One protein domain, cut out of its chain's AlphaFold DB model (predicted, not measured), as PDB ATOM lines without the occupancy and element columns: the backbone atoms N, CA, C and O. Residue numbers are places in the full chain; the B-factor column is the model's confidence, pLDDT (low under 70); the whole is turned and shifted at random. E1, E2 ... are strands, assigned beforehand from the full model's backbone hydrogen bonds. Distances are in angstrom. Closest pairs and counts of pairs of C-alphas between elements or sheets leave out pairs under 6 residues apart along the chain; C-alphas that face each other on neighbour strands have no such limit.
ATOM      1  N   THR A  20     -45.503 -64.346 -34.738       91.25
ATOM      2  CA  THR A  20     -45.490 -63.315 -35.778       91.25
ATOM      3  C   THR A  20     -44.361 -62.332 -35.541       91.25
ATOM      4  O   THR A  20     -44.145 -61.883 -34.417       91.25
ATOM      5  N   PHE A  21     -43.666 -61.966 -36.612       94.31
ATOM      6  CA  PHE A  21     -42.546 -61.036 -36.573       94.31
ATOM      7  C   PHE A  21     -42.609 -60.056 -37.741       94.31
ATOM      8  O   PHE A  21     -42.918 -60.453 -38.863       94.31
ATOM      9  N   ALA A  22     -42.280 -58.797 -37.474       96.94
ATOM     10  CA  ALA A  22     -42.059 -57.758 -38.465       96.94
ATOM     11  C   ALA A  22     -40.738 -57.040 -38.179       96.94
ATOM     12  O   ALA A  22     -40.470 -56.677 -37.033       96.94
ATOM     13  N   LEU A  23     -39.968 -56.778 -39.231       97.62
ATOM     14  CA  LEU A  23     -38.755 -55.971 -39.223       97.62
ATOM     15  C   LEU A  23     -38.842 -54.922 -40.320       97.62
ATOM     16  O   LEU A  23     -39.168 -55.227 -41.467       97.62
ATOM     17  N   SER A  24     -38.487 -53.699 -39.965       98.12
ATOM     18  CA  SER A  24     -38.265 -52.608 -40.890       98.12
ATOM     19  C   SER A  24     -36.934 -51.950 -40.563       98.12
ATOM     20  O   SER A  24     -36.813 -51.240 -39.565       98.12
ATOM     21  N   TYR A  25     -35.936 -52.173 -41.408       98.12
ATOM     22  CA  TYR A  25     -34.627 -51.536 -41.351       98.12
ATOM     23  C   TYR A  25     -34.476 -50.541 -42.500       98.12
ATOM     24  O   TYR A  25     -34.966 -50.763 -43.611       98.12
ATOM     25  N   GLY A  26     -33.773 -49.443 -42.245       97.25
ATOM     26  CA  GLY A  26     -33.331 -48.579 -43.323       97.25
ATOM     27  C   GLY A  26     -32.293 -47.552 -42.914       97.25
ATOM     28  O   GLY A  26     -32.332 -47.020 -41.803       97.25
ATOM     29  N   ASP A  27     -31.406 -47.237 -43.853       96.94
ATOM     30  CA  ASP A  27     -30.380 -46.218 -43.701       96.94
ATOM     31  C   ASP A  27     -30.252 -45.287 -44.915       96.94
ATOM     32  O   ASP A  27     -30.638 -45.590 -46.049       96.94
ATOM     33  N   LEU A  28     -29.712 -44.105 -44.641       98.31
ATOM     34  CA  LEU A  28     -29.254 -43.153 -45.630       98.31
ATOM     35  C   LEU A  28     -27.975 -42.510 -45.120       98.31
ATOM     36  O   LEU A  28     -27.971 -41.871 -44.070       98.31
ATOM     37  N   PHE A  29     -26.916 -42.628 -45.907       98.06
ATOM     38  CA  PHE A  29     -25.637 -41.984 -45.665       98.06
ATOM     39  C   PHE A  29     -25.336 -41.047 -46.822       98.06
ATOM     40  O   PHE A  29     -25.226 -41.494 -47.961       98.06
ATOM     41  N   LEU A  30     -25.172 -39.763 -46.532       98.44
ATOM     42  CA  LEU A  30     -24.736 -38.729 -47.460       98.44
ATOM     43  C   LEU A  30     -23.312 -38.333 -47.079       98.44
ATOM     44  O   LEU A  30     -23.047 -38.028 -45.921       98.44
ATOM     45  N   THR A  31     -22.389 -38.359 -48.034       98.12
ATOM     46  CA  THR A  31     -20.955 -38.158 -47.772       98.12
ATOM     47  C   THR A  31     -20.302 -37.344 -48.877       98.12
ATOM     48  O   THR A  31     -20.825 -37.248 -49.989       98.12
ATOM     49  N   ASN A  32     -19.119 -36.797 -48.594       97.56
ATOM     50  CA  ASN A  32     -18.328 -36.020 -49.547       97.56
ATOM     51  C   ASN A  32     -19.108 -34.829 -50.127       97.56
ATOM     52  O   ASN A  32     -19.091 -34.613 -51.342       97.56
ATOM     53  N   PHE A  33     -19.804 -34.064 -49.277       98.06
ATOM     54  CA  PHE A  33     -20.413 -32.810 -49.724       98.06
ATOM     55  C   PHE A  33     -19.346 -31.894 -50.342       98.06
ATOM     56  O   PHE A  33     -18.328 -31.602 -49.716       98.06
ATOM     57  N   SER A  34     -19.575 -31.427 -51.573       97.12
ATOM     58  CA  SER A  34     -18.659 -30.504 -52.265       97.12
ATOM     59  C   SER A  34     -18.707 -29.075 -51.728       97.12
ATOM     60  O   SER A  34     -17.844 -28.265 -52.060       97.12
ATOM     61  N   GLN A  35     -19.726 -28.762 -50.932       95.44
ATOM     62  CA  GLN A  35     -19.931 -27.484 -50.263       95.44
ATOM     63  C   GLN A  35     -20.110 -27.742 -48.767       95.44
ATOM     64  O   GLN A  35     -20.576 -28.813 -48.378       95.44
ATOM     65  N   LYS A  36     -19.773 -26.760 -47.925       92.12
ATOM     66  CA  LYS A  36     -19.967 -26.884 -46.474       92.12
ATOM     67  C   LYS A  36     -21.449 -27.037 -46.146       92.12
ATOM     68  O   LYS A  36     -22.252 -26.179 -46.514       92.12
ATOM     69  N   PHE A  37     -21.784 -28.105 -45.431       90.44
ATOM     70  CA  PHE A  37     -23.125 -28.346 -44.923       90.44
ATOM     71  C   PHE A  37     -23.327 -27.648 -43.582       90.44
ATOM     72  O   PHE A  37     -22.536 -27.822 -42.656       90.44
ATOM     73  N   SER A  38     -24.406 -26.877 -43.474       87.31
ATOM     74  CA  SER A  38     -24.866 -26.308 -42.206       87.31
ATOM     75  C   SER A  38     -26.191 -26.958 -41.828       87.31
ATOM     76  O   SER A  38     -27.203 -26.702 -42.482       87.31
ATOM     77  N   SER A  39     -26.190 -27.809 -40.799       82.44
ATOM     78  CA  SER A  39     -27.431 -28.370 -40.256       82.44
ATOM     79  C   SER A  39     -28.281 -27.245 -39.661       82.44
ATOM     80  O   SER A  39     -27.775 -26.382 -38.944       82.44
ATOM     81  N   VAL A  40     -29.561 -27.237 -40.020       76.12
ATOM     82  CA  VAL A  40     -30.557 -26.261 -39.559       76.12
ATOM     83  C   VAL A  40     -31.498 -26.909 -38.561       76.12
ATOM     84  O   VAL A  40     -31.834 -26.298 -37.551       76.12
ATOM     85  N   ASP A  41     -31.928 -28.130 -38.865       77.31
ATOM     86  CA  ASP A  41     -32.828 -28.890 -38.020       77.31
ATOM     87  C   ASP A  41     -32.574 -30.382 -38.200       77.31
ATOM     88  O   ASP A  41     -32.150 -30.853 -39.263       77.31
ATOM     89  N   SER A  42     -32.840 -31.130 -37.148       79.44
ATOM     90  CA  SER A  42     -32.790 -32.576 -37.169       79.44
ATOM     91  C   SER A  42     -33.677 -33.114 -36.066       79.44
ATOM     92  O   SER A  42     -33.500 -32.762 -34.898       79.44
ATOM     93  N   ASP A  43     -34.576 -34.013 -36.433       81.06
ATOM     94  CA  ASP A  43     -35.408 -34.739 -35.488       81.06
ATOM     95  C   ASP A  43     -35.304 -36.232 -35.775       81.06
ATOM     96  O   ASP A  43     -35.050 -36.681 -36.894       81.06
ATOM     97  N   ASN A  44     -35.440 -37.005 -34.715       85.94
ATOM     98  CA  ASN A  44     -35.350 -38.444 -34.731       85.94
ATOM     99  C   ASN A  44     -36.319 -38.940 -33.670       85.94
ATOM    100  O   ASN A  44     -36.109 -38.714 -32.484       85.94
ATOM    101  N   GLN A  45     -37.403 -39.574 -34.077       84.25
ATOM    102  CA  GLN A  45     -38.457 -40.095 -33.224       84.25
ATOM    103  C   GLN A  45     -38.465 -41.617 -33.296       84.25
ATOM    104  O   GLN A  45     -38.223 -42.218 -34.346       84.25
ATOM    105  N   ALA A  46     -38.769 -42.225 -32.157       81.94
ATOM    106  CA  ALA A  46     -38.996 -43.648 -32.011       81.94
ATOM    107  C   ALA A  46     -40.183 -43.807 -31.062       81.94
ATOM    108  O   ALA A  46     -40.118 -43.327 -29.933       81.94
ATOM    109  N   ASN A  47     -41.250 -44.454 -31.521       83.50
ATOM    110  CA  ASN A  47     -42.472 -44.687 -30.758       83.50
ATOM    111  C   ASN A  47     -42.777 -46.180 -30.736       83.50
ATOM    112  O   ASN A  47     -42.631 -46.868 -31.745       83.50
ATOM    113  N   THR A  48     -43.216 -46.690 -29.592       85.69
ATOM    114  CA  THR A  48     -43.564 -48.104 -29.434       85.69
ATOM    115  C   THR A  48     -44.874 -48.258 -28.679       85.69
ATOM    116  O   THR A  48     -45.125 -47.523 -27.727       85.69
ATOM    117  N   SER A  49     -45.677 -49.249 -29.049       87.12
ATOM    118  CA  SER A  49     -46.878 -49.652 -28.319       87.12
ATOM    119  C   SER A  49     -47.005 -51.169 -28.356       87.12
ATOM    120  O   SER A  49     -46.845 -51.773 -29.416       87.12
ATOM    121  N   ALA A  50     -47.273 -51.794 -27.210       88.31
ATOM    122  CA  ALA A  50     -47.539 -53.224 -27.146       88.31
ATOM    123  C   ALA A  50     -48.594 -53.558 -26.089       88.31
ATOM    124  O   ALA A  50     -48.707 -52.886 -25.063       88.31
ATOM    125  N   SER A  51     -49.353 -54.619 -26.339       86.69
ATOM    126  CA  SER A  51     -50.301 -55.204 -25.393       86.69
ATOM    127  C   SER A  51     -50.390 -56.705 -25.626       86.69
ATOM    128  O   SER A  51     -50.382 -57.133 -26.779       86.69
ATOM    129  N   ALA A  52     -50.537 -57.483 -24.561       86.12
ATOM    130  CA  ALA A  52     -50.743 -58.923 -24.638       86.12
ATOM    131  C   ALA A  52     -51.696 -59.380 -23.525       86.12
ATOM    132  O   ALA A  52     -51.656 -58.830 -22.423       86.12
ATOM    133  N   ASP A  53     -52.539 -60.375 -23.809       83.25
ATOM    134  CA  ASP A  53     -53.431 -61.014 -22.834       83.25
ATOM    135  C   ASP A  53     -53.119 -62.512 -22.732       83.25
ATOM    136  O   ASP A  53     -53.455 -63.302 -23.617       83.25
ATOM    137  N   GLY A  54     -52.426 -62.892 -21.654       71.56
ATOM    138  CA  GLY A  54     -51.980 -64.268 -21.414       71.56
ATOM    139  C   GLY A  54     -50.858 -64.753 -22.343       71.56
ATOM    140  O   GLY A  54     -50.612 -65.958 -22.397       71.56
ATOM    141  N   THR A  55     -50.201 -63.846 -23.072       82.94
ATOM    142  CA  THR A  55     -49.180 -64.122 -24.104       82.94
ATOM    143  C   THR A  55     -48.073 -63.062 -24.098       82.94
ATOM    144  O   THR A  55     -48.004 -62.288 -23.144       82.94
ATOM    145  N   THR A  56     -47.220 -63.019 -25.132       87.06
ATOM    146  CA  THR A  56     -46.063 -62.114 -25.213       87.06
ATOM    147  C   THR A  56     -46.093 -61.255 -26.473       87.06
ATOM    148  O   THR A  56     -46.340 -61.747 -27.574       87.06
ATOM    149  N   ALA A  57     -45.806 -59.963 -26.305       88.06
ATOM    150  CA  ALA A  57     -45.568 -58.993 -27.363       88.06
ATOM    151  C   ALA A  57     -44.295 -58.196 -27.053       88.06
ATOM    152  O   ALA A  57     -44.188 -57.603 -25.979       88.06
ATOM    153  N   THR A  58     -43.358 -58.142 -27.997       89.69
ATOM    154  CA  THR A  58     -42.115 -57.369 -27.878       89.69
ATOM    155  C   THR A  58     -41.986 -56.411 -29.048       89.69
ATOM    156  O   THR A  58     -42.177 -56.787 -30.200       89.69
ATOM    157  N   VAL A  59     -41.637 -55.165 -28.761       89.19
ATOM    158  CA  VAL A  59     -41.388 -54.123 -29.757       89.19
ATOM    159  C   VAL A  59     -40.054 -53.460 -29.476       89.19
ATOM    160  O   VAL A  59     -39.662 -53.279 -28.323       89.19
ATOM    161  N   HIS A  60     -39.348 -53.102 -30.541       90.12
ATOM    162  CA  HIS A  60     -38.039 -52.481 -30.454       90.12
ATOM    163  C   HIS A  60     -37.864 -51.441 -31.556       90.12
ATOM    164  O   HIS A  60     -38.232 -51.667 -32.706       90.12
ATOM    165  N   ASN A  61     -37.268 -50.317 -31.182       89.94
ATOM    166  CA  ASN A  61     -36.754 -49.306 -32.083       89.94
ATOM    167  C   ASN A  61     -35.322 -48.940 -31.687       89.94
ATOM    168  O   ASN A  61     -35.051 -48.705 -30.509       89.94
ATOM    169  N   ASP A  62     -34.452 -48.786 -32.676       90.38
ATOM    170  CA  ASP A  62     -33.144 -48.140 -32.553       90.38
ATOM    171  C   ASP A  62     -32.999 -47.194 -33.732       90.38
ATOM    172  O   ASP A  62     -33.003 -47.636 -34.876       90.38
ATOM    173  N   ALA A  63     -32.945 -45.896 -33.465       89.00
ATOM    174  CA  ALA A  63     -32.924 -44.871 -34.491       89.00
ATOM    175  C   ALA A  63     -31.821 -43.859 -34.208       89.00
ATOM    176  O   ALA A  63     -31.668 -43.397 -33.075       89.00
ATOM    177  N   VAL A  64     -31.101 -43.450 -35.248       90.56
ATOM    178  CA  VAL A  64     -30.005 -42.481 -35.171       90.56
ATOM    179  C   VAL A  64     -30.117 -41.442 -36.275       90.56
ATOM    180  O   VAL A  64     -30.514 -41.746 -37.403       90.56
ATOM    181  N   VAL A  65     -29.721 -40.218 -35.937       91.94
ATOM    182  CA  VAL A  65     -29.413 -39.131 -36.864       91.94
ATOM    183  C   VAL A  65     -28.074 -38.526 -36.468       91.94
ATOM    184  O   VAL A  65     -27.887 -38.177 -35.302       91.94
ATOM    185  N   GLU A  66     -27.167 -38.363 -37.429       91.38
ATOM    186  CA  GLU A  66     -25.928 -37.610 -37.236       91.38
ATOM    187  C   GLU A  66     -25.657 -36.676 -38.414       91.38
ATOM    188  O   GLU A  66     -25.946 -36.995 -39.567       91.38
ATOM    189  N   THR A  67     -25.074 -35.514 -38.135       91.88
ATOM    190  CA  THR A  67     -24.664 -34.554 -39.165       91.88
ATOM    191  C   THR A  67     -23.287 -33.992 -38.862       91.88
ATOM    192  O   THR A  67     -22.957 -33.751 -37.703       91.88
ATOM    193  N   GLY A  68     -22.521 -33.699 -39.905       89.94
ATOM    194  CA  GLY A  68     -21.277 -32.938 -39.857       89.94
ATOM    195  C   GLY A  68     -21.116 -32.078 -41.111       89.94
ATOM    196  O   GLY A  68     -21.952 -32.097 -42.006       89.94
ATOM    197  N   GLU A  69     -20.020 -31.325 -41.211       90.75
ATOM    198  CA  GLU A  69     -19.827 -30.367 -42.318       90.75
ATOM    199  C   GLU A  69     -19.766 -31.013 -43.714       90.75
ATOM    200  O   GLU A  69     -20.012 -30.342 -44.716       90.75
ATOM    201  N   THR A  70     -19.416 -32.300 -43.784       93.69
ATOM    202  CA  THR A  70     -19.182 -33.042 -45.034       93.69
ATOM    203  C   THR A  70     -20.027 -34.308 -45.162       93.69
ATOM    204  O   THR A  70     -19.872 -35.043 -46.140       93.69
ATOM    205  N   GLU A  71     -20.888 -34.583 -44.180       94.56
ATOM    206  CA  GLU A  71     -21.693 -35.800 -44.125       94.56
ATOM    207  C   GLU A  71     -22.992 -35.611 -43.336       94.56
ATOM    208  O   GLU A  71     -23.081 -34.784 -42.431       94.56
ATOM    209  N   ALA A  72     -24.004 -36.395 -43.676       95.75
ATOM    210  CA  ALA A  72     -25.234 -36.511 -42.908       95.75
ATOM    211  C   ALA A  72     -25.736 -37.945 -43.018       95.75
ATOM    212  O   ALA A  72     -25.708 -38.528 -44.102       95.75
ATOM    213  N   LEU A  73     -26.194 -38.523 -41.915       95.44
ATOM    214  CA  LEU A  73     -26.680 -39.890 -41.902       95.44
ATOM    215  C   LEU A  73     -27.898 -40.064 -41.015       95.44
ATOM    216  O   LEU A  73     -28.070 -39.392 -40.000       95.44
ATOM    217  N   THR A  74     -28.717 -41.032 -41.389       95.25
ATOM    218  CA  THR A  74     -29.795 -41.534 -40.556       95.25
ATOM    219  C   THR A  74     -29.919 -43.035 -40.742       95.25
ATOM    220  O   THR A  74     -29.836 -43.530 -41.863       95.25
ATOM    221  N   PHE A  75     -30.128 -43.768 -39.654       93.75
ATOM    222  CA  PHE A  75     -30.489 -45.182 -39.714       93.75
ATOM    223  C   PHE A  75     -31.580 -45.477 -38.695       93.75
ATOM    224  O   PHE A  75     -31.676 -44.787 -37.676       93.75
ATOM    225  N   ALA A  76     -32.406 -46.482 -38.965       94.81
ATOM    226  CA  ALA A  76     -33.234 -47.073 -37.932       94.81
ATOM    227  C   ALA A  76     -33.583 -48.529 -38.188       94.81
ATOM    228  O   ALA A  76     -33.767 -48.953 -39.329       94.81
ATOM    229  N   THR A  77     -33.798 -49.226 -37.081       95.06
ATOM    230  CA  THR A  77     -34.473 -50.513 -37.009       95.06
ATOM    231  C   THR A  77     -35.770 -50.332 -36.235       95.06
ATOM    232  O   THR A  77     -35.763 -49.757 -35.150       95.06
ATOM    233  N   SER A  78     -36.867 -50.853 -36.774       96.25
ATOM    234  CA  SER A  78     -38.152 -51.013 -36.095       96.25
ATOM    235  C   SER A  78     -38.541 -52.480 -36.176       96.25
ATOM    236  O   SER A  78     -38.585 -53.035 -37.270       96.25
ATOM    237  N   SER A  79     -38.815 -53.125 -35.048       96.00
ATOM    238  CA  SER A  79     -39.241 -54.523 -35.029       96.00
ATOM    239  C   SER A  79     -40.379 -54.760 -34.053       96.00
ATOM    240  O   SER A  79     -40.423 -54.158 -32.979       96.00
ATOM    241  N   ALA A  80     -41.267 -55.678 -34.408       94.44
ATOM    242  CA  ALA A  80     -42.380 -56.102 -33.579       94.44
ATOM    243  C   ALA A  80     -42.506 -57.628 -33.623       94.44
ATOM    244  O   ALA A  80     -42.331 -58.252 -34.669       94.44
ATOM    245  N   TYR A  81     -42.801 -58.217 -32.475       93.19
ATOM    246  CA  TYR A  81     -42.842 -59.650 -32.241       93.19
ATOM    247  C   TYR A  81     -44.048 -59.992 -31.371       93.19
ATOM    248  O   TYR A  81     -44.352 -59.261 -30.428       93.19
ATOM    249  N   GLY A  82     -44.739 -61.082 -31.688       90.19
ATOM    250  CA  GLY A  82     -45.894 -61.545 -30.930       90.19
ATOM    251  C   GLY A  82     -46.012 -63.061 -30.931       90.19
ATOM    252  O   GLY A  82     -45.743 -63.707 -31.945       90.19
ATOM    253  N   GLU A  83     -46.434 -63.612 -29.797       87.69
ATOM    254  CA  GLU A  83     -46.609 -65.046 -29.594       87.69
ATOM    255  C   GLU A  83     -48.059 -65.414 -29.278       87.69
ATOM    256  O   GLU A  83     -48.766 -64.736 -28.534       87.69
ATOM    257  N   ASN A  84     -48.470 -66.578 -29.765       82.25
ATOM    258  CA  ASN A  84     -49.744 -67.229 -29.509       82.25
ATOM    259  C   ASN A  84     -50.955 -66.415 -29.992       82.25
ATOM    260  O   ASN A  84     -51.289 -66.459 -31.172       82.25
ATOM    261  N   LYS A  85     -51.682 -65.746 -29.098       80.50
ATOM    262  CA  LYS A  85     -52.952 -65.059 -29.387       80.50
ATOM    263  C   LYS A  85     -53.054 -63.766 -28.585       80.50
ATOM    264  O   LYS A  85     -52.300 -63.567 -27.643       80.50
ATOM    265  N   ASN A  86     -54.021 -62.920 -28.925       86.62
ATOM    266  CA  ASN A  86     -54.373 -61.722 -28.157       86.62
ATOM    267  C   ASN A  86     -53.173 -60.803 -27.881       86.62
ATOM    268  O   ASN A  86     -52.930 -60.411 -26.742       86.62
ATOM    269  N   TYR A  87     -52.423 -60.469 -28.929       89.12
ATOM    270  CA  TYR A  87     -51.299 -59.545 -28.847       89.12
ATOM    271  C   TYR A  87     -51.409 -58.418 -29.870       89.12
ATOM    272  O   TYR A  87     -52.052 -58.536 -30.916       89.12
ATOM    273  N   PHE A  88     -50.720 -57.327 -29.570       91.75
ATOM    274  CA  PHE A  88     -50.461 -56.211 -30.461       91.75
ATOM    275  C   PHE A  88     -49.053 -55.695 -30.188       91.75
ATOM    276  O   PHE A  88     -48.665 -55.532 -29.032       91.75
ATOM    277  N   GLY A  89     -48.312 -55.418 -31.252       92.38
ATOM    278  CA  GLY A  89     -47.027 -54.741 -31.203       92.38
ATOM    279  C   GLY A  89     -46.914 -53.775 -32.372       92.38
ATOM    280  O   GLY A  89     -47.211 -54.135 -33.510       92.38
ATOM    281  N   PHE A  90     -46.490 -52.551 -32.088       94.31
ATOM    282  CA  PHE A  90     -46.227 -51.503 -33.059       94.31
ATOM    283  C   PHE A  90     -44.948 -50.759 -32.683       94.31
ATOM    284  O   PHE A  90     -44.794 -50.314 -31.544       94.31
ATOM    285  N   ALA A  91     -44.041 -50.634 -33.643       92.50
ATOM    286  CA  ALA A  91     -42.807 -49.879 -33.532       92.50
ATOM    287  C   ALA A  91     -42.697 -48.950 -34.743       92.50
ATOM    288  O   ALA A  91     -42.733 -49.415 -35.879       92.50
ATOM    289  N   GLU A  92     -42.566 -47.652 -34.498       94.38
ATOM    290  CA  GLU A  92     -42.490 -46.620 -35.531       94.38
ATOM    291  C   GLU A  92     -41.262 -45.741 -35.320       94.38
ATOM    292  O   GLU A  92     -40.907 -45.405 -34.188       94.38
ATOM    293  N   THR A  93     -40.626 -45.345 -36.417       92.94
ATOM    294  CA  THR A  93     -39.537 -44.370 -36.420       92.94
ATOM    295  C   THR A  93     -39.752 -43.310 -37.485       92.94
ATOM    296  O   THR A  93     -40.143 -43.610 -38.612       92.94
ATOM    297  N   HIS A  94     -39.414 -42.073 -37.142       92.12
ATOM    298  CA  HIS A  94     -39.395 -40.934 -38.053       92.12
ATOM    299  C   HIS A  94     -38.069 -40.206 -37.874       92.12
ATOM    300  O   HIS A  94     -37.619 -40.020 -36.750       92.12
ATOM    301  N   ALA A  95     -37.425 -39.794 -38.948       91.31
ATOM    302  CA  ALA A  95     -36.279 -38.918 -38.878       91.31
ATOM    303  C   ALA A  95     -36.281 -37.934 -40.026       91.31
ATOM    304  O   ALA A  95     -36.667 -38.250 -41.156       91.31
ATOM    305  N   ILE A  96     -35.768 -36.760 -39.705       90.31
ATOM    306  CA  ILE A  96     -35.564 -35.668 -40.624       90.31
ATOM    307  C   ILE A  96     -34.193 -35.060 -40.380       90.31
ATOM    308  O   ILE A  96     -33.769 -34.862 -39.244       90.31
ATOM    309  N   ILE A  97     -33.516 -34.732 -41.473       92.25
ATOM    310  CA  ILE A  97     -32.351 -33.860 -41.478       92.25
ATOM    311  C   ILE A  97     -32.642 -32.733 -42.453       92.25
ATOM    312  O   ILE A  97     -32.901 -32.976 -43.632       92.25
ATOM    313  N   VAL A  98     -32.552 -31.503 -41.963       90.69
ATOM    314  CA  VAL A  98     -32.585 -30.294 -42.772       90.69
ATOM    315  C   VAL A  98     -31.250 -29.586 -42.641       90.69
ATOM    316  O   VAL A  98     -30.760 -29.331 -41.540       90.69
ATOM    317  N   GLY A  99     -30.672 -29.197 -43.767       90.12
ATOM    318  CA  GLY A  99     -29.555 -28.269 -43.740       90.12
ATOM    319  C   GLY A  99     -29.377 -27.533 -45.047       90.12
ATOM    320  O   GLY A  99     -30.117 -27.743 -46.004       90.12
ATOM    321  N   ASN A 100     -28.400 -26.638 -45.066       92.62
ATOM    322  CA  ASN A 100     -28.179 -25.719 -46.168       92.62
ATOM    323  C   ASN A 100     -26.751 -25.769 -46.692       92.62
ATOM    324  O   ASN A 100     -25.793 -26.000 -45.950       92.62
ATOM    325  N   SER A 110     -22.459 -31.347 -55.086       98.31
ATOM    326  CA  SER A 110     -22.406 -32.788 -55.286       98.31
ATOM    327  C   SER A 110     -22.102 -33.531 -54.000       98.31
ATOM    328  O   SER A 110     -21.454 -32.987 -53.106       98.31
ATOM    329  N   PHE A 111     -22.538 -34.783 -53.943       98.69
ATOM    330  CA  PHE A 111     -22.231 -35.714 -52.864       98.69
ATOM    331  C   PHE A 111     -22.437 -37.154 -53.303       98.69
ATOM    332  O   PHE A 111     -23.143 -37.433 -54.274       98.69
ATOM    333  N   ASN A 112     -21.843 -38.067 -52.549       98.75
ATOM    334  CA  ASN A 112     -22.112 -39.489 -52.658       98.75
ATOM    335  C   ASN A 112     -23.209 -39.875 -51.672       98.75
ATOM    336  O   ASN A 112     -23.345 -39.260 -50.612       98.75
ATOM    337  N   PHE A 113     -23.950 -40.930 -51.989       98.69
ATOM    338  CA  PHE A 113     -24.869 -41.527 -51.036       98.69
ATOM    339  C   PHE A 113     -24.861 -43.050 -51.079       98.69
ATOM    340  O   PHE A 113     -24.573 -43.672 -52.104       98.69
ATOM    341  N   THR A 114     -25.197 -43.638 -49.937       98.56
ATOM    342  CA  THR A 114     -25.570 -45.046 -49.800       98.56
ATOM    343  C   THR A 114     -26.911 -45.118 -49.088       98.56
ATOM    344  O   THR A 114     -27.161 -44.317 -48.191       98.56
ATOM    345  N   SER A 115     -27.771 -46.043 -49.495       98.38
ATOM    346  CA  SER A 115     -29.015 -46.331 -48.792       98.38
ATOM    347  C   SER A 115     -29.314 -47.821 -48.862       98.38
ATOM    348  O   SER A 115     -29.265 -48.411 -49.944       98.38
ATOM    349  N   ALA A 116     -29.608 -48.406 -47.712       98.00
ATOM    350  CA  ALA A 116     -30.115 -49.757 -47.572       98.00
ATOM    351  C   ALA A 116     -31.537 -49.731 -47.006       98.00
ATOM    352  O   ALA A 116     -31.886 -48.867 -46.200       98.00
ATOM    353  N   LEU A 117     -32.354 -50.687 -47.427       98.06
ATOM    354  CA  LEU A 117     -33.684 -50.936 -46.888       98.06
ATOM    355  C   LEU A 117     -33.878 -52.442 -46.845       98.06
ATOM    356  O   LEU A 117     -33.759 -53.088 -47.882       98.06
ATOM    357  N   ASP A 118     -34.212 -52.960 -45.667       98.31
ATOM    358  CA  ASP A 118     -34.502 -54.375 -45.449       98.31
ATOM    359  C   ASP A 118     -35.805 -54.503 -44.663       98.31
ATOM    360  O   ASP A 118     -35.961 -53.952 -43.571       98.31
ATOM    361  N   LEU A 119     -36.767 -55.210 -45.240       98.44
ATOM    362  CA  LEU A 119     -38.047 -55.517 -44.622       98.44
ATOM    363  C   LEU A 119     -38.183 -57.020 -44.493       98.44
ATOM    364  O   LEU A 119     -37.928 -57.742 -45.454       98.44
ATOM    365  N   GLU A 120     -38.692 -57.473 -43.356       97.44
ATOM    366  CA  GLU A 120     -39.043 -58.872 -43.151       97.44
ATOM    367  C   GLU A 120     -40.386 -58.977 -42.442       97.44
ATOM    368  O   GLU A 120     -40.722 -58.183 -41.563       97.44
ATOM    369  N   THR A 121     -41.162 -59.988 -42.809       95.19
ATOM    370  CA  THR A 121     -42.346 -60.392 -42.054       95.19
ATOM    371  C   THR A 121     -42.419 -61.908 -42.001       95.19
ATOM    372  O   THR A 121     -42.085 -62.578 -42.978       95.19
ATOM    373  N   SER A 122     -42.872 -62.463 -40.880       92.56
ATOM    374  CA  SER A 122     -43.171 -63.889 -40.783       92.56
ATOM    375  C   SER A 122     -44.394 -64.168 -39.919       92.56
ATOM    376  O   SER A 122     -44.635 -63.460 -38.943       92.56
ATOM    377  N   ILE A 123     -45.163 -65.191 -40.300       89.75
ATOM    378  CA  ILE A 123     -46.253 -65.776 -39.509       89.75
ATOM    379  C   ILE A 123     -46.055 -67.294 -39.483       89.75
ATOM    380  O   ILE A 123     -46.160 -67.967 -40.510       89.75
ATOM    381  N   TYR A 124     -45.805 -67.854 -38.307       85.50
ATOM    382  CA  TYR A 124     -45.720 -69.292 -38.078       85.50
ATOM    383  C   TYR A 124     -46.832 -69.706 -37.143       85.50
ATOM    384  O   TYR A 124     -46.826 -69.280 -36.005       85.50
ATOM    385  N   GLY A 125     -47.758 -70.553 -37.574       73.75
ATOM    386  CA  GLY A 125     -48.808 -71.030 -36.685       73.75
ATOM    387  C   GLY A 125     -49.928 -71.744 -37.433       73.75
ATOM    388  O   GLY A 125     -50.071 -71.580 -38.647       73.75
ATOM    389  N   PRO A 126     -50.725 -72.567 -36.731       60.56
ATOM    390  CA  PRO A 126     -51.857 -73.274 -37.326       60.56
ATOM    391  C   PRO A 126     -53.073 -72.364 -37.564       60.56
ATOM    392  O   PRO A 126     -53.963 -72.724 -38.333       60.56
ATOM    393  N   GLN A 127     -53.140 -71.210 -36.896       59.00
ATOM    394  CA  GLN A 127     -54.205 -70.221 -37.072       59.00
ATOM    395  C   GLN A 127     -53.694 -69.133 -38.030       59.00
ATOM    396  O   GLN A 127     -52.512 -68.825 -38.011       59.00
ATOM    397  N   ARG A 128     -54.551 -68.643 -38.939       65.38
ATOM    398  CA  ARG A 128     -54.260 -67.532 -39.872       65.38
ATOM    399  C   ARG A 128     -55.122 -66.327 -39.513       65.38
ATOM    400  O   ARG A 128     -55.914 -65.855 -40.322       65.38
ATOM    401  N   ILE A 129     -55.050 -65.924 -38.256       71.06
ATOM    402  CA  ILE A 129     -55.782 -64.769 -37.727       71.06
ATOM    403  C   ILE A 129     -54.830 -63.612 -37.434       71.06
ATOM    404  O   ILE A 129     -55.236 -62.643 -36.821       71.06
ATOM    405  N   GLU A 130     -53.561 -63.717 -37.801       83.62
ATOM    406  CA  GLU A 130     -52.519 -62.749 -37.513       83.62
ATOM    407  C   GLU A 130     -52.407 -61.718 -38.642       83.62
ATOM    408  O   GLU A 130     -52.423 -62.046 -39.830       83.62
ATOM    409  N   SER A 131     -52.222 -60.454 -38.267       89.25
ATOM    410  CA  SER A 131     -51.828 -59.393 -39.193       89.25
ATOM    411  C   SER A 131     -50.390 -58.982 -38.920       89.25
ATOM    412  O   SER A 131     -49.998 -58.796 -37.765       89.25
ATOM    413  N   VAL A 132     -49.613 -58.827 -39.987       92.81
ATOM    414  CA  VAL A 132     -48.217 -58.395 -39.930       92.81
ATOM    415  C   VAL A 132     -47.984 -57.340 -40.995       92.81
ATOM    416  O   VAL A 132     -48.530 -57.460 -42.093       92.81
ATOM    417  N   SER A 133     -47.195 -56.314 -40.690       96.19
ATOM    418  CA  SER A 133     -46.720 -55.373 -41.700       96.19
ATOM    419  C   SER A 133     -45.374 -54.763 -41.347       96.19
ATOM    420  O   SER A 133     -45.088 -54.501 -40.179       96.19
ATOM    421  N   ALA A 134     -44.587 -54.485 -42.379       97.50
ATOM    422  CA  ALA A 134     -43.354 -53.724 -42.291       97.50
ATOM    423  C   ALA A 134     -43.320 -52.690 -43.421       97.50
ATOM    424  O   ALA A 134     -43.606 -53.026 -44.572       97.50
ATOM    425  N   VAL A 135     -43.011 -51.438 -43.092       97.94
ATOM    426  CA  VAL A 135     -42.963 -50.315 -44.042       97.94
ATOM    427  C   VAL A 135     -41.701 -49.509 -43.793       97.94
ATOM    428  O   VAL A 135     -41.297 -49.333 -42.643       97.94
ATOM    429  N   ARG A 136     -41.066 -49.018 -44.856       97.62
ATOM    430  CA  ARG A 136     -39.923 -48.107 -44.768       97.62
ATOM    431  C   ARG A 136     -39.929 -47.186 -45.977       97.62
ATOM    432  O   ARG A 136     -40.024 -47.669 -47.104       97.62
ATOM    433  N   ASP A 137     -39.751 -45.895 -45.733       97.56
ATOM    434  CA  ASP A 137     -39.463 -44.900 -46.761       97.56
ATOM    435  C   ASP A 137     -38.185 -44.152 -46.388       97.56
ATOM    436  O   ASP A 137     -37.967 -43.774 -45.234       97.56
ATOM    437  N   ILE A 138     -37.326 -43.942 -47.376       98.00
ATOM    438  CA  ILE A 138     -36.060 -43.231 -47.233       98.00
ATOM    439  C   ILE A 138     -35.931 -42.298 -48.424       98.00
ATOM    440  O   ILE A 138     -36.133 -42.709 -49.568       98.00
ATOM    441  N   SER A 139     -35.606 -41.032 -48.189       97.31
ATOM    442  CA  SER A 139     -35.453 -40.074 -49.279       97.31
ATOM    443  C   SER A 139     -34.496 -38.944 -48.952       97.31
ATOM    444  O   SER A 139     -34.254 -38.625 -47.789       97.31
ATOM    445  N   PHE A 140     -33.996 -38.302 -50.003       97.44
ATOM    446  CA  PHE A 140     -33.479 -36.949 -49.908       97.44
ATOM    447  C   PHE A 140     -33.940 -36.104 -51.091       97.44
ATOM    448  O   PHE A 140     -34.203 -36.614 -52.185       97.44
ATOM    449  N   ALA A 141     -33.994 -34.796 -50.880       95.94
ATOM    450  CA  ALA A 141     -34.266 -33.820 -51.917       95.94
ATOM    451  C   ALA A 141     -33.480 -32.524 -51.694       95.94
ATOM    452  O   ALA A 141     -33.264 -32.099 -50.559       95.94
ATOM    453  N   LEU A 142     -33.084 -31.894 -52.800       95.88
ATOM    454  CA  LEU A 142     -32.508 -30.555 -52.836       95.88
ATOM    455  C   LEU A 142     -33.513 -29.553 -53.403       95.88
ATOM    456  O   LEU A 142     -34.120 -29.796 -54.452       95.88
ATOM    457  N   VAL A 177     -36.286 -44.396 -51.855       98.06
ATOM    458  CA  VAL A 177     -36.531 -45.828 -51.850       98.06
ATOM    459  C   VAL A 177     -37.619 -46.124 -50.828       98.06
ATOM    460  O   VAL A 177     -37.655 -45.519 -49.756       98.06
ATOM    461  N   SER A 178     -38.543 -47.001 -51.193       98.12
ATOM    462  CA  SER A 178     -39.666 -47.365 -50.346       98.12
ATOM    463  C   SER A 178     -40.028 -48.829 -50.493       98.12
ATOM    464  O   SER A 178     -39.924 -49.417 -51.575       98.12
ATOM    465  N   GLY A 179     -40.478 -49.418 -49.394       97.88
ATOM    466  CA  GLY A 179     -40.914 -50.799 -49.352       97.88
ATOM    467  C   GLY A 179     -42.086 -50.991 -48.403       97.88
ATOM    468  O   GLY A 179     -42.218 -50.293 -47.396       97.88
ATOM    469  N   LYS A 180     -42.922 -51.972 -48.729       97.94
ATOM    470  CA  LYS A 180     -44.047 -52.401 -47.900       97.94
ATOM    471  C   LYS A 180     -44.213 -53.908 -47.993       97.94
ATOM    472  O   LYS A 180     -44.277 -54.459 -49.090       97.94
ATOM    473  N   LEU A 181     -44.367 -54.541 -46.837       96.88
ATOM    474  CA  LEU A 181     -44.779 -55.929 -46.675       96.88
ATOM    475  C   LEU A 181     -46.012 -55.995 -45.777       96.88
ATOM    476  O   LEU A 181     -46.109 -55.259 -44.796       96.88
ATOM    477  N   ASN A 182     -46.945 -56.892 -46.088       93.12
ATOM    478  CA  ASN A 182     -48.053 -57.236 -45.203       93.12
ATOM    479  C   ASN A 182     -48.504 -58.703 -45.319       93.12
ATOM    480  O   ASN A 182     -48.178 -59.403 -46.286       93.12
ATOM    481  N   SER A 183     -49.293 -59.154 -44.337       87.44
ATOM    482  CA  SER A 183     -49.864 -60.510 -44.256       87.44
ATOM    483  C   SER A 183     -50.670 -60.888 -45.501       87.44
ATOM    484  O   SER A 183     -50.451 -61.962 -46.061       87.44
ATOM    485  N   SER A 184     -51.540 -59.995 -45.988       82.25
ATOM    486  CA  SER A 184     -52.434 -60.270 -47.125       82.25
ATOM    487  C   SER A 184     -51.703 -60.462 -48.457       82.25
ATOM    488  O   SER A 184     -52.248 -61.067 -49.377       82.25
ATOM    489  N   GLY A 185     -50.482 -59.928 -48.580       79.06
ATOM    490  CA  GLY A 185     -49.703 -59.918 -49.821       79.06
ATOM    491  C   GLY A 185     -50.140 -58.856 -50.833       79.06
ATOM    492  O   GLY A 185     -49.359 -58.506 -51.715       79.06
ATOM    493  N   LYS A 186     -51.346 -58.294 -50.692       83.25
ATOM    494  CA  LYS A 186     -51.819 -57.194 -51.539       83.25
ATOM    495  C   LYS A 186     -50.975 -55.954 -51.281       83.25
ATOM    496  O   LYS A 186     -50.688 -55.634 -50.135       83.25
ATOM    497  N   ASP A 187     -50.583 -55.252 -52.337       88.81
ATOM    498  CA  ASP A 187     -49.789 -54.019 -52.254       88.81
ATOM    499  C   ASP A 187     -48.408 -54.182 -51.596       88.81
ATOM    500  O   ASP A 187     -47.845 -53.204 -51.097       88.81
ATOM    501  N   ASN A 188     -47.846 -55.395 -51.589       95.44
ATOM    502  CA  ASN A 188     -46.425 -55.567 -51.309       95.44
ATOM    503  C   ASN A 188     -45.610 -54.951 -52.450       95.44
ATOM    504  O   ASN A 188     -45.911 -55.169 -53.626       95.44
ATOM    505  N   PHE A 189     -44.585 -54.168 -52.119       97.38
ATOM    506  CA  PHE A 189     -43.721 -53.563 -53.127       97.38
ATOM    507  C   PHE A 189     -42.335 -53.234 -52.581       97.38
ATOM    508  O   PHE A 189     -42.135 -53.069 -51.379       97.38
ATOM    509  N   LEU A 190     -41.410 -53.048 -53.519       97.88
ATOM    510  CA  LEU A 190     -40.103 -52.440 -53.322       97.88
ATOM    511  C   LEU A 190     -39.834 -51.522 -54.517       97.88
ATOM    512  O   LEU A 190     -39.870 -51.971 -55.663       97.88
ATOM    513  N   LYS A 191     -39.642 -50.225 -54.276       96.94
ATOM    514  CA  LYS A 191     -39.536 -49.206 -55.329       96.94
ATOM    515  C   LYS A 191     -38.394 -48.247 -55.032       96.94
ATOM    516  O   LYS A 191     -38.172 -47.872 -53.888       96.94
ATOM    517  N   SER A 192     -37.709 -47.804 -56.081       96.62
ATOM    518  CA  SER A 192     -36.757 -46.698 -56.023       96.62
ATOM    519  C   SER A 192     -37.067 -45.694 -57.133       96.62
ATOM    520  O   SER A 192     -37.544 -46.062 -58.206       96.62
ATOM    521  N   GLN A 193     -36.837 -44.413 -56.860       96.00
ATOM    522  CA  GLN A 193     -36.996 -43.320 -57.816       96.00
ATOM    523  C   GLN A 193     -35.898 -42.283 -57.610       96.00
ATOM    524  O   GLN A 193     -35.355 -42.128 -56.514       96.00
ATOM    525  N   LYS A 194     -35.572 -41.557 -58.675       97.94
ATOM    526  CA  LYS A 194     -34.542 -40.524 -58.651       97.94
ATOM    527  C   LYS A 194     -34.784 -39.476 -59.734       97.94
ATOM    528  O   LYS A 194     -35.432 -39.768 -60.736       97.94
ATOM    529  N   SER A 195     -34.202 -38.296 -59.564       97.75
ATOM    530  CA  SER A 195     -34.050 -37.309 -60.641       97.75
ATOM    531  C   SER A 195     -32.930 -37.691 -61.618       97.75
ATOM    532  O   SER A 195     -32.063 -38.511 -61.296       97.75
ATOM    533  N   ASP A 196     -32.860 -37.006 -62.757       97.44
ATOM    534  CA  ASP A 196     -31.763 -37.143 -63.731       97.44
ATOM    535  C   ASP A 196     -30.395 -36.746 -63.155       97.44
ATOM    536  O   ASP A 196     -29.371 -37.314 -63.519       97.44
ATOM    537  N   ASN A 197     -30.389 -35.850 -62.165       98.06
ATOM    538  CA  ASN A 197     -29.197 -35.365 -61.459       98.06
ATOM    539  C   ASN A 197     -28.628 -36.352 -60.419       98.06
ATOM    540  O   ASN A 197     -27.753 -35.997 -59.627       98.06
ATOM    541  N   VAL A 198     -29.154 -37.578 -60.390       98.50
ATOM    542  CA  VAL A 198     -28.692 -38.671 -59.533       98.50
ATOM    543  C   VAL A 198     -28.250 -39.840 -60.403       98.50
ATOM    544  O   VAL A 198     -28.987 -40.302 -61.278       98.50
ATOM    545  N   THR A 199     -27.070 -40.375 -60.116       98.44
ATOM    546  CA  THR A 199     -26.521 -41.564 -60.772       98.44
ATOM    547  C   THR A 199     -26.406 -42.696 -59.764       98.44
ATOM    548  O   THR A 199     -25.818 -42.517 -58.699       98.44
ATOM    549  N   PHE A 200     -26.936 -43.872 -60.103       98.06
ATOM    550  CA  PHE A 200     -26.691 -45.094 -59.340       98.06
ATOM    551  C   PHE A 200     -25.445 -45.774 -59.901       98.06
ATOM    552  O   PHE A 200     -25.377 -46.087 -61.084       98.06
ATOM    553  N   SER A 201     -24.455 -45.974 -59.041       97.19
ATOM    554  CA  SER A 201     -23.260 -46.771 -59.341       97.19
ATOM    555  C   SER A 201     -23.492 -48.258 -59.084       97.19
ATOM    556  O   SER A 201     -22.873 -49.113 -59.709       97.19
ATOM    557  N   THR A 202     -24.384 -48.582 -58.147       95.88
ATOM    558  CA  THR A 202     -24.761 -49.950 -57.801       95.88
ATOM    559  C   THR A 202     -26.185 -49.937 -57.270       95.88
ATOM    560  O   THR A 202     -26.536 -49.063 -56.477       95.88
ATOM    561  N   GLU A 203     -26.980 -50.912 -57.692       96.31
ATOM    562  CA  GLU A 203     -28.297 -51.195 -57.137       96.31
ATOM    563  C   GLU A 203     -28.451 -52.715 -57.037       96.31
ATOM    564  O   GLU A 203     -28.383 -53.420 -58.042       96.31
ATOM    565  N   PHE A 204     -28.641 -53.206 -55.816       95.94
ATOM    566  CA  PHE A 204     -29.070 -54.573 -55.551       95.94
ATOM    567  C   PHE A 204     -30.503 -54.537 -55.046       95.94
ATOM    568  O   PHE A 204     -30.858 -53.677 -54.236       95.94
ATOM    569  N   LYS A 205     -31.324 -55.458 -55.541       95.75
ATOM    570  CA  LYS A 205     -32.716 -55.640 -55.141       95.75
ATOM    571  C   LYS A 205     -32.990 -57.131 -55.064       95.75
ATOM    572  O   LYS A 205     -32.672 -57.849 -56.008       95.75
ATOM    573  N   ASP A 206     -33.590 -57.555 -53.966       97.06
ATOM    574  CA  ASP A 206     -34.101 -58.907 -53.789       97.06
ATOM    575  C   ASP A 206     -35.419 -58.848 -53.017       97.06
ATOM    576  O   ASP A 206     -35.637 -57.963 -52.186       97.06
ATOM    577  N   SER A 207     -36.335 -59.755 -53.323       96.06
ATOM    578  CA  SER A 207     -37.635 -59.785 -52.669       96.06
ATOM    579  C   SER A 207     -38.324 -61.127 -52.836       96.06
ATOM    580  O   SER A 207     -38.378 -61.671 -53.939       96.06
ATOM    581  N   ASN A 208     -38.983 -61.571 -51.772       95.62
ATOM    582  CA  ASN A 208     -39.992 -62.616 -51.820       95.62
ATOM    583  C   ASN A 208     -41.261 -62.106 -51.132       95.62
ATOM    584  O   ASN A 208     -41.261 -61.841 -49.932       95.62
ATOM    585  N   PHE A 209     -42.346 -61.963 -51.893       94.88
ATOM    586  CA  PHE A 209     -43.632 -61.480 -51.381       94.88
ATOM    587  C   PHE A 209     -44.631 -62.603 -51.083       94.88
ATOM    588  O   PHE A 209     -45.729 -62.324 -50.590       94.88
ATOM    589  N   GLU A 210     -44.246 -63.850 -51.351       90.50
ATOM    590  CA  GLU A 210     -45.106 -65.021 -51.269       90.50
ATOM    591  C   GLU A 210     -44.921 -65.795 -49.964       90.50
ATOM    592  O   GLU A 210     -43.887 -65.743 -49.301       90.50
ATOM    593  N   GLY A 211     -45.942 -66.574 -49.611       88.50
ATOM    594  CA  GLY A 211     -45.899 -67.457 -48.452       88.50
ATOM    595  C   GLY A 211     -45.966 -66.737 -47.105       88.50
ATOM    596  O   GLY A 211     -46.456 -65.613 -46.975       88.50
ATOM    597  N   ASN A 212     -45.525 -67.459 -46.078       88.25
ATOM    598  CA  ASN A 212     -45.622 -67.041 -44.683       88.25
ATOM    599  C   ASN A 212     -44.426 -66.211 -44.216       88.25
ATOM    600  O   ASN A 212     -44.547 -65.521 -43.211       88.25
ATOM    601  N   GLN A 213     -43.296 -66.298 -44.918       91.94
ATOM    602  CA  GLN A 213     -42.117 -65.469 -44.710       91.94
ATOM    603  C   GLN A 213     -41.923 -64.613 -45.948       91.94
ATOM    604  O   GLN A 213     -41.782 -65.147 -47.046       91.94
ATOM    605  N   LYS A 214     -41.904 -63.299 -45.763       94.62
ATOM    606  CA  LYS A 214     -41.742 -62.340 -46.853       94.62
ATOM    607  C   LYS A 214     -40.590 -61.418 -46.525       94.62
ATOM    608  O   LYS A 214     -40.441 -61.031 -45.366       94.62
ATOM    609  N   PHE A 215     -39.832 -61.037 -47.540       97.12
ATOM    610  CA  PHE A 215     -38.757 -60.070 -47.395       97.12
ATOM    611  C   PHE A 215     -38.672 -59.137 -48.604       97.12
ATOM    612  O   PHE A 215     -39.114 -59.474 -49.706       97.12
ATOM    613  N   ALA A 216     -38.109 -57.954 -48.381       97.88
ATOM    614  CA  ALA A 216     -37.788 -56.983 -49.415       97.88
ATOM    615  C   ALA A 216     -36.497 -56.268 -49.026       97.88
ATOM    616  O   ALA A 216     -36.470 -55.582 -48.008       97.88
ATOM    617  N   SER A 217     -35.467 -56.409 -49.848       97.94
ATOM    618  CA  SER A 217     -34.130 -55.906 -49.564       97.94
ATOM    619  C   SER A 217     -33.597 -55.114 -50.742       97.94
ATOM    620  O   SER A 217     -33.694 -55.529 -51.899       97.94
ATOM    621  N   THR A 218     -33.000 -53.963 -50.465       97.94
ATOM    622  CA  THR A 218     -32.275 -53.204 -51.475       97.94
ATOM    623  C   THR A 218     -31.097 -52.458 -50.894       97.94
ATOM    624  O   THR A 218     -31.118 -51.994 -49.759       97.94
ATOM    625  N   PHE A 219     -30.067 -52.330 -51.720       98.25
ATOM    626  CA  PHE A 219     -28.873 -51.569 -51.425       98.25
ATOM    627  C   PHE A 219     -28.506 -50.725 -52.639       98.25
ATOM    628  O   PHE A 219     -28.292 -51.252 -53.733       98.25
ATOM    629  N   ILE A 220     -28.417 -49.414 -52.445       98.62
ATOM    630  CA  ILE A 220     -28.146 -48.445 -53.503       98.62
ATOM    631  C   ILE A 220     -26.922 -47.627 -53.118       98.62
ATOM    632  O   ILE A 220     -26.861 -47.048 -52.036       98.62
ATOM    633  N   ARG A 221     -25.959 -47.533 -54.037       98.69
ATOM    634  CA  ARG A 221     -24.856 -46.567 -53.981       98.69
ATOM    635  C   ARG A 221     -24.937 -45.638 -55.167       98.69
ATOM    636  O   ARG A 221     -25.014 -46.092 -56.312       98.69
ATOM    637  N   GLY A 222     -24.816 -44.346 -54.924       98.50
ATOM    638  CA  GLY A 222     -24.863 -43.371 -55.994       98.50
ATOM    639  C   GLY A 222     -24.181 -42.062 -55.668       98.50
ATOM    640  O   GLY A 222     -23.525 -41.896 -54.640       98.50
ATOM    641  N   SER A 223     -24.351 -41.124 -56.587       98.62
ATOM    642  CA  SER A 223     -23.950 -39.737 -56.414       98.62
ATOM    643  C   SER A 223     -25.032 -38.805 -56.940       98.62
ATOM    644  O   SER A 223     -25.832 -39.172 -57.804       98.62
ATOM    645  N   ALA A 224     -25.059 -37.607 -56.382       98.50
ATOM    646  CA  ALA A 224     -25.896 -36.497 -56.793       98.50
ATOM    647  C   ALA A 224     -24.993 -35.357 -57.262       98.50
ATOM    648  O   ALA A 224     -23.960 -35.096 -56.640       98.50
ATOM    649  N   LYS A 225     -25.378 -34.661 -58.334       98.00
ATOM    650  CA  LYS A 225     -24.667 -33.468 -58.805       98.00
ATOM    651  C   LYS A 225     -25.623 -32.493 -59.478       98.00
ATOM    652  O   LYS A 225     -26.377 -32.885 -60.358       98.00
ATOM    653  N   TYR A 226     -25.538 -31.221 -59.104       97.19
ATOM    654  CA  TYR A 226     -26.271 -30.132 -59.745       97.19
ATOM    655  C   TYR A 226     -25.385 -28.893 -59.888       97.19
ATOM    656  O   TYR A 226     -24.580 -28.599 -59.000       97.19
ATOM    657  N   SER A 227     -25.525 -28.178 -61.002       95.44
ATOM    658  CA  SER A 227     -24.735 -26.989 -61.338       95.44
ATOM    659  C   SER A 227     -25.587 -25.735 -61.216       95.44
ATOM    660  O   SER A 227     -26.720 -25.711 -61.690       95.44
ATOM    661  N   PHE A 228     -25.032 -24.687 -60.609       94.44
ATOM    662  CA  PHE A 228     -25.730 -23.422 -60.406       94.44
ATOM    663  C   PHE A 228     -25.039 -22.303 -61.185       94.44
ATOM    664  O   PHE A 228     -23.845 -22.064 -61.023       94.44
ATOM    665  N   ARG A 240     -36.463 -40.249 -43.251       94.56
ATOM    666  CA  ARG A 240     -36.600 -41.686 -43.026       94.56
ATOM    667  C   ARG A 240     -37.829 -41.940 -42.165       94.56
ATOM    668  O   ARG A 240     -37.872 -41.507 -41.020       94.56
ATOM    669  N   THR A 241     -38.783 -42.706 -42.666       95.31
ATOM    670  CA  THR A 241     -39.947 -43.173 -41.900       95.31
ATOM    671  C   THR A 241     -40.011 -44.680 -41.944       95.31
ATOM    672  O   THR A 241     -39.515 -45.298 -42.880       95.31
ATOM    673  N   GLY A 242     -40.578 -45.316 -40.932       94.69
ATOM    674  CA  GLY A 242     -40.910 -46.724 -41.061       94.69
ATOM    675  C   GLY A 242     -41.483 -47.337 -39.811       94.69
ATOM    676  O   GLY A 242     -41.441 -46.766 -38.724       94.69
ATOM    677  N   GLU A 243     -42.045 -48.513 -40.025       96.06
ATOM    678  CA  GLU A 243     -43.025 -49.123 -39.152       96.06
ATOM    679  C   GLU A 243     -42.834 -50.639 -39.154       96.06
ATOM    680  O   GLU A 243     -42.588 -51.240 -40.202       96.06
ATOM    681  N   ALA A 244     -43.016 -51.261 -37.996       96.31
ATOM    682  CA  ALA A 244     -43.181 -52.698 -37.844       96.31
ATOM    683  C   ALA A 244     -44.397 -52.967 -36.955       96.31
ATOM    684  O   ALA A 244     -44.522 -52.398 -35.869       96.31
ATOM    685  N   ARG A 245     -45.304 -53.830 -37.417       95.38
ATOM    686  CA  ARG A 245     -46.570 -54.122 -36.739       95.38
ATOM    687  C   ARG A 245     -46.874 -55.611 -36.747       95.38
ATOM    688  O   ARG A 245     -46.777 -56.261 -37.785       95.38
ATOM    689  N   VAL A 246     -47.340 -56.109 -35.607       92.94
ATOM    690  CA  VAL A 246     -47.887 -57.458 -35.429       92.94
ATOM    691  C   VAL A 246     -49.182 -57.376 -34.621       92.94
ATOM    692  O   VAL A 246     -49.281 -56.574 -33.691       92.94
ATOM    693  N   ALA A 247     -50.189 -58.183 -34.950       91.25
ATOM    694  CA  ALA A 247     -51.393 -58.304 -34.127       91.25
ATOM    695  C   ALA A 247     -52.098 -59.650 -34.318       91.25
ATOM    696  O   ALA A 247     -52.149 -60.151 -35.441       91.25
ATOM    697  N   ALA A 248     -52.695 -60.178 -33.248       87.69
ATOM    698  CA  ALA A 248     -53.570 -61.350 -33.268       87.69
ATOM    699  C   ALA A 248     -54.703 -61.209 -32.230       87.69
ATOM    700  O   ALA A 248     -54.405 -60.871 -31.084       87.69
ATOM    701  N   PRO A 249     -55.975 -61.513 -32.564       80.31
ATOM    702  CA  PRO A 249     -56.480 -61.701 -33.927       80.31
ATOM    703  C   PRO A 249     -56.294 -60.424 -34.768       80.31
ATOM    704  O   PRO A 249     -55.917 -59.380 -34.236       80.31
ATOM    705  N   GLU A 250     -56.558 -60.500 -36.072       68.88
ATOM    706  CA  GLU A 250     -56.501 -59.400 -37.029       68.88
ATOM    707  C   GLU A 250     -57.496 -58.337 -36.569       68.88
ATOM    708  O   GLU A 250     -58.696 -58.374 -36.837       68.88
ATOM    709  N   SER A 251     -57.004 -57.428 -35.733       57.50
ATOM    710  CA  SER A 251     -57.818 -56.393 -35.136       57.50
ATOM    711  C   SER A 251     -58.173 -55.390 -36.223       57.50
ATOM    712  O   SER A 251     -57.285 -54.766 -36.805       57.50
ATOM    713  N   TYR A 280     -23.702 -32.928 -34.915       77.81
ATOM    714  CA  TYR A 280     -24.895 -33.323 -34.173       77.81
ATOM    715  C   TYR A 280     -25.014 -34.847 -34.207       77.81
ATOM    716  O   TYR A 280     -24.732 -35.455 -35.235       77.81
ATOM    717  N   SER A 281     -25.423 -35.459 -33.096       82.44
ATOM    718  CA  SER A 281     -25.749 -36.886 -33.009       82.44
ATOM    719  C   SER A 281     -26.909 -37.069 -32.033       82.44
ATOM    720  O   SER A 281     -26.866 -36.570 -30.905       82.44
ATOM    721  N   ASN A 282     -27.954 -37.764 -32.472       81.50
ATOM    722  CA  ASN A 282     -29.110 -38.123 -31.662       81.50
ATOM    723  C   ASN A 282     -29.453 -39.591 -31.886       81.50
ATOM    724  O   ASN A 282     -29.755 -39.995 -33.007       81.50
ATOM    725  N   ARG A 283     -29.440 -40.377 -30.807       85.88
ATOM    726  CA  ARG A 283     -29.837 -41.785 -30.808       85.88
ATOM    727  C   ARG A 283     -31.013 -41.994 -29.866       85.88
ATOM    728  O   ARG A 283     -30.958 -41.555 -28.719       85.88
ATOM    729  N   LYS A 284     -32.037 -42.710 -30.326       79.62
ATOM    730  CA  LYS A 284     -33.179 -43.144 -29.516       79.62
ATOM    731  C   LYS A 284     -33.321 -44.653 -29.618       79.62
ATOM    732  O   LYS A 284     -33.506 -45.182 -30.709       79.62
ATOM    733  N   VAL A 285     -33.245 -45.320 -28.471       84.94
ATOM    734  CA  VAL A 285     -33.453 -46.764 -28.349       84.94
ATOM    735  C   VAL A 285     -34.609 -46.993 -27.395       84.94
ATOM    736  O   VAL A 285     -34.582 -46.506 -26.266       84.94
ATOM    737  N   ILE A 286     -35.624 -47.723 -27.845       81.69
ATOM    738  CA  ILE A 286     -36.785 -48.083 -27.033       81.69
ATOM    739  C   ILE A 286     -37.055 -49.561 -27.247       81.69
ATOM    740  O   ILE A 286     -37.186 -50.014 -28.378       81.69
ATOM    741  N   THR A 287     -37.131 -50.315 -26.157       85.06
ATOM    742  CA  THR A 287     -37.565 -51.714 -26.171       85.06
ATOM    743  C   THR A 287     -38.655 -51.869 -25.135       85.06
ATOM    744  O   THR A 287     -38.522 -51.363 -24.021       85.06
ATOM    745  N   TYR A 288     -39.728 -52.552 -25.501       79.19
ATOM    746  CA  TYR A 288     -40.860 -52.770 -24.621       79.19
ATOM    747  C   TYR A 288     -41.411 -54.177 -24.832       79.19
ATOM    748  O   TYR A 288     -41.645 -54.592 -25.966       79.19
ATOM    749  N   THR A 289     -41.608 -54.899 -23.734       84.69
ATOM    750  CA  THR A 289     -42.145 -56.261 -23.723       84.69
ATOM    751  C   THR A 289     -43.322 -56.310 -22.761       84.69
ATOM    752  O   THR A 289     -43.214 -55.854 -21.623       84.69
ATOM    753  N   VAL A 290     -44.443 -56.862 -23.218       82.50
ATOM    754  CA  VAL A 290     -45.644 -57.115 -22.413       82.50
ATOM    755  C   VAL A 290     -45.967 -58.590 -22.510       82.50
ATOM    756  O   VAL A 290     -46.040 -59.121 -23.614       82.50
ATOM    757  N   GLY A 291     -46.164 -59.237 -21.369       73.62
ATOM    758  CA  GLY A 291     -46.384 -60.676 -21.306       73.62
ATOM    759  C   GLY A 291     -45.595 -61.336 -20.190       73.62
ATOM    760  O   GLY A 291     -44.962 -60.644 -19.390       73.62
ATOM    761  N   LYS A 292     -45.675 -62.665 -20.118       56.56
ATOM    762  CA  LYS A 292     -44.926 -63.494 -19.168       56.56
ATOM    763  C   LYS A 292     -43.780 -64.211 -19.857       56.56
ATOM    764  O   LYS A 292     -44.020 -64.736 -20.964       56.56
TER     765      LYS A 292
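What this domain is: This is residues 20 to 100, 110 to 142, 177 to 228, 240 to 251 and 280 to 292 of the 292 residues of an uncharacterized protein of Scytonema sp. NIES-4073 (UniProt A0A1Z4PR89). Two sheets of antiparallel strands lie face to face as a long, thin sandwich, with the strands of both running along its length. The larger layer is E10, E11, E6, E1, E4, E3, E13 and the smaller one E2, E5, E12, E7, E8, E9, each in that order across the sheet, and the chain passes from one layer to the other round both ends, for instance between E1 and E2 and between E2 and E3. The printed part has 191 residues with thirteen named strands, E1 to E13 in order along the chain, and no named helix; the class is all strand. It is compact, with a radius of gyration of the C-alphas of 18.0 A, and elongated, spanning 60 by 32 by 18 A.

Where its parts are: The larger sheet holds E10, residues 198 to 208, E11, residues 213 to 227, E6, residues 110 to 124, E1, residues 20 to 31, E4, residues 71 to 83, E3, residues 57 to 68, and E13, residues 280 to 290. E1 begins at C-alpha 20, (-45.490, -63.315, -35.778), and E13 ends at C-alpha 290, (-45.644, -57.115, -22.413). E6 measures 46.6 A and E11 45.4 A from first to last C-alpha. The smaller sheet holds E2, residues 38 to 52 and 45.2 A long, E5, residues 87 to 100, E12, residues 240 to 248, E7, residues 131 to 142, E8, residues 177 to 182, and E9, residues 189 to 194.

How they stand to each other: In the larger sheet, inner strand E1 is antiparallel to E4 at 178 degrees, with N 24 and O 78 2.8 A apart. On its other side E6 is antiparallel at 176 degrees, with N 23 and O 120 2.8 A apart. E3 and E4 form a hairpin, with N 64 and O 75 2.8 A apart. The edge strands are E10, which bends by 77 degrees at residue 201, and E13. In the smaller sheet, E12 has E5 on one side, with N 95 and O 240 2.7 A apart, and E7 on the other, with N 131 and O 247 2.8 A apart. The facing parts of the sheets are 8.1 A apart centre to centre, their strands at 2 degrees. Across the sandwich, the closest C-alphas of E1 and E12 are those of Ala 22 and Ala 244, 5.2 A apart. E2 and E9 are apart.

The domain as a whole: The C-alphas farthest apart, those of Gly 54 and Phe 228, are 62.3 A apart. Four cuts leave gaps between C-alphas: 12.9 A from 100 to 110, 15.8 A from 142 to 177, 27.5 A from 228 to 240 and 40.2 A from 251 to 280. Of the links printed whole, none is long. Mean pLDDT of the printed part is 91.0; residues 126 to 128, 250 to 251 and 292 are under 70.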